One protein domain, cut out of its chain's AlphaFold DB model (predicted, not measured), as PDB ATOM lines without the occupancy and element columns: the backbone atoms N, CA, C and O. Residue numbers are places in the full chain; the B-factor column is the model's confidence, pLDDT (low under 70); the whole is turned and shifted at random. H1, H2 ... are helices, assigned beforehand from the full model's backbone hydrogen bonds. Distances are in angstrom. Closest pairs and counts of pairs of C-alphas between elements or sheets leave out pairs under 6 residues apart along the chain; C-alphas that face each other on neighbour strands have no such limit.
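What this domain is: This is residues 8 to 61 of the 131 residues of an uncharacterized protein of Candidatus Thiothrix singaporensis (UniProt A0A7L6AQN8). The backbone makes a long, loose ring that nearly closes: the longest helix, H2, and the first residues of the stretch 40 to 55 after it form one long side, H1 runs back on the other side at a slant to H2, and the rest of that stretch winds round one end to the short helix H3, which comes back near the start of H1. The link of residues 17 to 24 makes the turn at the other end of the ring. The printed part has 54 residues with three named helices, in the order H1, H2, H3, and no named strand; the class is all helix, with 28 of the 54 printed residues in helices. The whole is loose, with a radius of gyration of the C-alphas of 14.2 A, and elongated, spanning 41 by 22 by 14 A.

Where its parts are: H2, residues 25 to 39, is 21.7 A long from first to last C-alpha, beginning at C-alpha 25 at (99.225, 125.435, 82.163) and ending at C-alpha 39 at (95.147, 118.976, 102.468). H1, residues 8 to 16, is 12.2 A long and begins at C-alpha 8 at (83.430, 125.897, 101.803). H3, residues 56 to 59, is 5.0 A long and ends at C-alpha 59 at (81.742, 130.126, 106.443).

How they stand to each other: H2 and H1 only just touch, with 3 pairs of C-alphas within 8 A. Their closest C-alphas are those of Val 34 and Ala 15, 5.8 A apart. Their lines stand at a steep tilt of 50 degrees, and they run opposite ways. H1 and H3 are close but not clearly touching, with 1 pair of C-alphas within 8 A: their closest C-alphas, those of Leu 8 and Leu 59, are 6.5 A apart. H2 and H3 are apart. In H1 and H2 every O i to N i+4 pair is within hydrogen-bond range; H3, with 4 residues, is too short for such a pair, and its 1 pair of O i and N i+3 is within range.

The domain as a whole: The two C-alphas farthest apart are those of His 23 and Tyr 52, at 41.2 A, while the first and last printed C-alphas, of Leu 8 and Gln 61, are 9.9 A apart. The link from H1 to H2 is short, with 8 residues between them, and the link from H2 to H3 is long, with 16. The C-alphas of that long stretch, residues 40 to 55, lie 8 to 21 A from the mean of all C-alphas. The printed part has no cut. The mean pLDDT of the printed part is 80.6, and residues 18 to 23 are under 70, the model's low confidence.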
ATOM      1  N   LEU A   8      82.546 127.061 101.751       83.25
ATOM      2  CA  LEU A   8      83.430 125.897 101.803       83.25
ATOM      3  C   LEU A   8      82.905 124.741 100.948       83.25
ATOM      4  O   LEU A   8      83.674 124.081 100.250       83.25
ATOM      5  N   GLN A   9      81.597 124.481 101.000       84.69
ATOM      6  CA  GLN A   9      80.979 123.430 100.199       84.69
ATOM      7  C   GLN A   9      81.055 123.755  98.706       84.69
ATOM      8  O   GLN A   9      81.341 122.861  97.908       84.69
ATOM      9  N   HIS A  10      80.845 125.021  98.336       86.38
ATOM     10  CA  HIS A  10      80.990 125.491  96.964       86.38
ATOM     11  C   HIS A  10      82.411 125.245  96.441       86.38
ATOM     12  O   HIS A  10      82.573 124.548  95.440       86.38
ATOM     13  N   TYR A  11      83.444 125.726  97.142       82.12
ATOM     14  CA  TYR A  11      84.831 125.549  96.697       82.12
ATOM     15  C   TYR A  11      85.284 124.088  96.702       82.12
ATOM     16  O   TYR A  11      86.029 123.689  95.813       82.12
ATOM     17  N   ARG A  12      84.798 123.252  97.631       83.12
ATOM     18  CA  ARG A  12      85.049 121.799  97.598       83.12
ATOM     19  C   ARG A  12      84.403 121.119  96.395       83.12
ATOM     20  O   ARG A  12      85.004 120.217  95.826       83.12
ATOM     21  N   ARG A  13      83.203 121.547  95.993       84.69
ATOM     22  CA  ARG A  13      82.538 121.036  94.786       84.69
ATOM     23  C   ARG A  13      83.270 121.480  93.523       84.69
ATOM     24  O   ARG A  13      83.544 120.636  92.684       84.69
ATOM     25  N   LEU A  14      83.635 122.759  93.429       79.88
ATOM     26  CA  LEU A  14      84.440 123.295  92.326       79.88
ATOM     27  C   LEU A  14      85.768 122.537  92.194       79.88
ATOM     28  O   LEU A  14      86.195 122.183  91.104       79.88
ATOM     29  N   ALA A  15      86.390 122.242  93.334       76.62
ATOM     30  CA  ALA A  15      87.593 121.441  93.422       76.62
ATOM     31  C   ALA A  15      87.400 119.967  93.037       76.62
ATOM     32  O   ALA A  15      88.373 119.334  92.651       76.62
ATOM     33  N   ALA A  16      86.202 119.399  93.184       77.00
ATOM     34  CA  ALA A  16      85.899 118.022  92.793       77.00
ATOM     35  C   ALA A  16      85.523 117.908  91.305       77.00
ATOM     36  O   ALA A  16      85.780 116.876  90.692       77.00
ATOM     37  N   ASP A  17      84.954 118.964  90.717       74.94
ATOM     38  CA  ASP A  17      84.524 119.024  89.314       74.94
ATOM     39  C   ASP A  17      85.691 119.293  88.343       74.94
ATOM     40  O   ASP A  17      85.649 120.152  87.465       74.94
ATOM     41  N   GLN A  18      86.774 118.527  88.488       64.25
ATOM     42  CA  GLN A  18      87.987 118.616  87.659       64.25
ATOM     43  C   GLN A  18      87.807 117.974  86.272       64.25
ATOM     44  O   GLN A  18      88.772 117.577  85.618       64.25
ATOM     45  N   SER A  19      86.560 117.859  85.817       57.53
ATOM     46  CA  SER A  19      86.125 117.185  84.593       57.53
ATOM     47  C   SER A  19      86.717 117.812  83.317       57.53
ATOM     48  O   SER A  19      86.748 117.181  82.261       57.53
ATOM     49  N   GLY A  20      87.225 119.046  83.409       55.19
ATOM     50  CA  GLY A  20      87.965 119.740  82.357       55.19
ATOM     51  C   GLY A  20      89.461 119.437  82.426       55.19
ATOM     52  O   GLY A  20      90.204 120.076  83.165       55.19
ATOM     53  N   THR A  21      89.888 118.456  81.638       53.62
ATOM     54  CA  THR A  21      91.274 118.054  81.362       53.62
ATOM     55  C   THR A  21      92.334 119.161  81.503       53.62
ATOM     56  O   THR A  21      92.204 120.275  80.997       53.62
ATOM     57  N   ALA A  22      93.457 118.804  82.141       55.28
ATOM     58  CA  ALA A  22      94.677 119.599  82.324       55.28
ATOM     59  C   ALA A  22      95.441 119.875  81.003       55.28
ATOM     60  O   ALA A  22      96.635 119.575  80.868       55.28
ATOM     61  N   HIS A  23      94.732 120.393  79.999       59.38
ATOM     62  CA  HIS A  23      95.239 120.590  78.646       59.38
ATOM     63  C   HIS A  23      96.133 121.831  78.534       59.38
ATOM     64  O   HIS A  23      97.004 121.877  77.670       59.38
ATOM     65  N   ASP A  24      95.996 122.792  79.454       74.56
ATOM     66  CA  ASP A  24      96.838 123.984  79.524       74.56
ATOM     67  C   ASP A  24      97.508 124.183  80.902       74.56
ATOM     68  O   ASP A  24      97.238 123.489  81.889       74.56
ATOM     69  N   TRP A  25      98.451 125.126  80.957       81.88
ATOM     70  CA  TRP A  25      99.225 125.435  82.163       81.88
ATOM     71  C   TRP A  25      98.371 126.036  83.293       81.88
ATOM     72  O   TRP A  25      98.749 125.925  84.461       81.88
ATOM     73  N   ARG A  26      97.238 126.671  82.963       81.00
ATOM     74  CA  ARG A  26      96.332 127.301  83.927       81.00
ATOM     75  C   ARG A  26      95.544 126.231  84.669       81.00
ATOM     76  O   ARG A  26      95.537 126.257  85.897       81.00
ATOM     77  N   SER A  27      94.955 125.276  83.952       78.38
ATOM     78  CA  SER A  27      94.215 124.161  84.546       78.38
ATOM     79  C   SER A  27      95.107 123.333  85.471       78.38
ATOM     80  O   SER A  27      94.686 122.972  86.565       78.38
ATOM     81  N   ARG A  28      96.378 123.117  85.097       79.69
ATOM     82  CA  ARG A  28      97.370 122.453  85.968       79.69
ATOM     83  C   ARG A  28      97.620 123.227  87.261       79.69
ATOM     84  O   ARG A  28      97.541 122.652  88.335       79.69
ATOM     85  N   ARG A  29      97.842 124.542  87.177       83.88
ATOM     86  CA  ARG A  29      98.032 125.391  88.368       83.88
ATOM     87  C   ARG A  29      96.807 125.426  89.276       83.88
ATOM     88  O   ARG A  29      96.958 125.478  90.492       83.88
ATOM     89  N   GLN A  30      95.608 125.444  88.697       82.12
ATOM     90  CA  GLN A  30      94.365 125.404  89.464       82.12
ATOM     91  C   GLN A  30      94.204 124.062  90.177       82.12
ATOM     92  O   GLN A  30      93.849 124.049  91.351       82.12
ATOM     93  N   LEU A  31      94.529 122.961  89.498       80.56
ATOM     94  CA  LEU A  31      94.537 121.626  90.083       80.56
ATOM     95  C   LEU A  31      95.523 121.519  91.254       80.56
ATOM     96  O   LEU A  31      95.126 121.116  92.344       80.56
ATOM     97  N   ASP A  32      96.772 121.948  91.058       83.81
ATOM     98  CA  ASP A  32      97.798 121.937  92.108       83.81
ATOM     99  C   ASP A  32      97.349 122.749  93.334       83.81
ATOM    100  O   ASP A  32      97.487 122.305  94.473       83.81
ATOM    101  N   ALA A  33      96.765 123.930  93.106       84.00
ATOM    102  CA  ALA A  33      96.248 124.779  94.175       84.00
ATOM    103  C   ALA A  33      95.075 124.122  94.915       84.00
ATOM    104  O   ALA A  33      95.009 124.176  96.141       84.00
ATOM    105  N   VAL A  34      94.161 123.479  94.187       83.00
ATOM    106  CA  VAL A  34      93.044 122.737  94.774       83.00
ATOM    107  C   VAL A  34      93.547 121.598  95.658       83.00
ATOM    108  O   VAL A  34      93.080 121.475  96.790       83.00
ATOM    109  N   MET A  35      94.500 120.800  95.174       82.25
ATOM    110  CA  MET A  35      95.078 119.695  95.944       82.25
ATOM    111  C   MET A  35      95.721 120.202  97.239       82.25
ATOM    112  O   MET A  35      95.417 119.690  98.312       82.25
ATOM    113  N   GLN A  36      96.512 121.276  97.163       82.25
ATOM    114  CA  GLN A  36      97.137 121.883  98.343       82.25
ATOM    115  C   GLN A  36      96.105 122.398  99.355       82.25
ATOM    116  O   GLN A  36      96.253 122.199 100.557       82.25
ATOM    117  N   VAL A  37      95.042 123.059  98.888       80.62
ATOM    118  CA  VAL A  37      94.008 123.617  99.773       80.62
ATOM    119  C   VAL A  37      93.154 122.522 100.416       80.62
ATOM    120  O   VAL A  37      92.698 122.702 101.542       80.62
ATOM    121  N   GLN A  38      92.941 121.385  99.747       78.38
ATOM    122  CA  GLN A  38      92.208 120.256 100.331       78.38
ATOM    123  C   GLN A  38      92.964 119.582 101.482       78.38
ATOM    124  O   GLN A  38      92.325 119.092 102.412       78.38
ATOM    125  N   GLU A  39      94.295 119.566 101.427       81.62
ATOM    126  CA  GLU A  39      95.147 118.976 102.468       81.62
ATOM    127  C   GLU A  39      95.277 119.871 103.709       81.62
ATOM    128  O   GLU A  39      95.549 119.380 104.807       81.62
ATOM    129  N   LEU A  40      95.062 121.181 103.559       81.12
ATOM    130  CA  LEU A  40      95.191 122.135 104.654       81.12
ATOM    131  C   LEU A  40      93.895 122.219 105.481       81.12
ATOM    132  O   LEU A  40      92.821 122.499 104.937       81.12
ATOM    133  N   PRO A  41      93.961 122.042 106.814       83.06
ATOM    134  CA  PRO A  41      92.815 122.318 107.666       83.06
ATOM    135  C   PRO A  41      92.481 123.813 107.621       83.06
ATOM    136  O   PRO A  41      93.372 124.664 107.561       83.06
ATOM    137  N   LEU A  42      91.187 124.144 107.692       84.94
ATOM    138  CA  LEU A  42      90.786 125.536 107.870       84.94
ATOM    139  C   LEU A  42      91.335 126.051 109.205       84.94
ATOM    140  O   LEU A  42      91.218 125.352 110.216       84.94
ATOM    141  N   PRO A  43      91.917 127.258 109.227       85.81
ATOM    142  CA  PRO A  43      92.497 127.788 110.440       85.81
ATOM    143  C   PRO A  43      91.404 128.109 111.456       85.81
ATOM    144  O   PRO A  43      90.302 128.551 111.124       85.81
ATOM    145  N   ASP A  44      91.731 127.887 112.719       84.06
ATOM    146  CA  ASP A  44      90.857 128.148 113.850       84.06
ATOM    147  C   ASP A  44      91.384 129.325 114.684       84.06
ATOM    148  O   ASP A  44      92.481 129.838 114.474       84.06
ATOM    149  N   ARG A  45      90.621 129.752 115.694       84.19
ATOM    150  CA  ARG A  45      91.071 130.821 116.607       84.19
ATOM    151  C   ARG A  45      92.263 130.412 117.479       84.19
ATOM    152  O   ARG A  45      92.827 131.271 118.154       84.19
ATOM    153  N   ARG A  46      92.603 129.116 117.525       83.88
ATOM    154  CA  ARG A  46      93.778 128.603 118.245       83.88
ATOM    155  C   ARG A  46      95.055 128.849 117.445       83.88
ATOM    156  O   ARG A  46      96.118 128.984 118.041       83.88
ATOM    157  N   SER A  47      94.937 128.965 116.126       86.56
ATOM    158  CA  SER A  47      96.014 129.376 115.236       86.56
ATOM    159  C   SER A  47      96.365 130.844 115.497       86.56
ATOM    160  O   SER A  47      95.521 131.730 115.354       86.56
ATOM    161  N   GLU A  48      97.614 131.113 115.893       86.88
ATOM    162  CA  GLU A  48      98.070 132.447 116.324       86.88
ATOM    163  C   GLU A  48      97.775 133.536 115.279       86.88
ATOM    164  O   GLU A  48      97.252 134.598 115.616       86.88
ATOM    165  N   SER A  49      97.997 133.226 113.999       89.12
ATOM    166  CA  SER A  49      97.742 134.112 112.856       89.12
ATOM    167  C   SER A  49      96.261 134.425 112.600       89.12
ATOM    168  O   SER A  49      95.961 135.374 111.881       89.12
ATOM    169  N   TRP A  50      95.332 133.678 113.207       89.94
ATOM    170  CA  TRP A  50      93.881 133.802 113.004       89.94
ATOM    171  C   TRP A  50      93.105 134.140 114.281       89.94
ATOM    172  O   TRP A  50      91.879 134.266 114.255       89.94
ATOM    173  N   ARG A  51      93.798 134.359 115.406       89.50
ATOM    174  CA  ARG A  51      93.197 134.645 116.721       89.50
ATOM    175  C   ARG A  51      92.169 135.781 116.687       89.50
ATOM    176  O   ARG A  51      91.133 135.704 117.353       89.50
ATOM    177  N   TYR A  52      92.455 136.817 115.900       92.19
ATOM    178  CA  TYR A  52      91.639 138.030 115.790       92.19
ATOM    179  C   TYR A  52      90.784 138.093 114.516       92.19
ATOM    180  O   TYR A  52      90.027 139.045 114.353       92.19
ATOM    181  N   THR A  53      90.840 137.067 113.661       90.25
ATOM    182  CA  THR A  53      90.109 137.009 112.385       90.25
ATOM    183  C   THR A  53      89.157 135.810 112.394       90.25
ATOM    184  O   THR A  53      89.492 134.743 111.878       90.25
ATOM    185  N   PRO A  54      87.974 135.926 113.029       85.12
ATOM    186  CA  PRO A  54      87.037 134.814 113.112       85.12
ATOM    187  C   PRO A  54      86.464 134.465 111.732       85.12
ATOM    188  O   PRO A  54      85.742 135.256 111.136       85.12
ATOM    189  N   LEU A  55      86.740 133.246 111.266       87.31
ATOM    190  CA  LEU A  55      86.180 132.683 110.033       87.31
ATOM    191  C   LEU A  55      84.728 132.167 110.102       87.31
ATOM    192  O   LEU A  55      84.068 132.234 109.065       87.31
ATOM    193  N   PRO A  56      84.186 131.666 111.238       85.12
ATOM    194  CA  PRO A  56      82.841 131.075 111.258       85.12
ATOM    195  C   PRO A  56      81.731 131.953 110.651       85.12
ATOM    196  O   PRO A  56      80.983 131.433 109.826       85.12
ATOM    197  N   PRO A  57      81.677 133.280 110.911       85.94
ATOM    198  CA  PRO A  57      80.660 134.143 110.305       85.94
ATOM    199  C   PRO A  57      80.708 134.186 108.772       85.94
ATOM    200  O   PRO A  57      79.678 134.385 108.143       85.94
ATOM    201  N   LEU A  58      81.885 134.004 108.167       85.75
ATOM    202  CA  LEU A  58      82.045 133.951 106.713       85.75
ATOM    203  C   LEU A  58      81.662 132.573 106.154       85.75
ATOM    204  O   LEU A  58      81.103 132.472 105.067       85.75
ATOM    205  N   LEU A  59      81.977 131.502 106.888       85.31
ATOM    206  CA  LEU A  59      81.742 130.126 106.443       85.31
ATOM    207  C   LEU A  59      80.268 129.715 106.513       85.31
ATOM    208  O   LEU A  59      79.841 128.853 105.748       85.31
ATOM    209  N   GLU A  60      79.508 130.313 107.427       84.19
ATOM    210  CA  GLU A  60      78.082 130.039 107.635       84.19
ATOM    211  C   GLU A  60      77.177 130.828 106.680       84.19
ATOM    212  O   GLU A  60      75.995 130.508 106.544       84.19
ATOM    213  N   GLN A  61      77.716 131.837 105.992       86.75
ATOM    214  CA  GLN A  61      76.945 132.620 105.037       86.75
ATOM    215  C   GLN A  61      76.619 131.811 103.773       86.75
ATOM    216  O   GLN A  61      77.469 131.066 103.264       86.75
TER     217      GLN A  61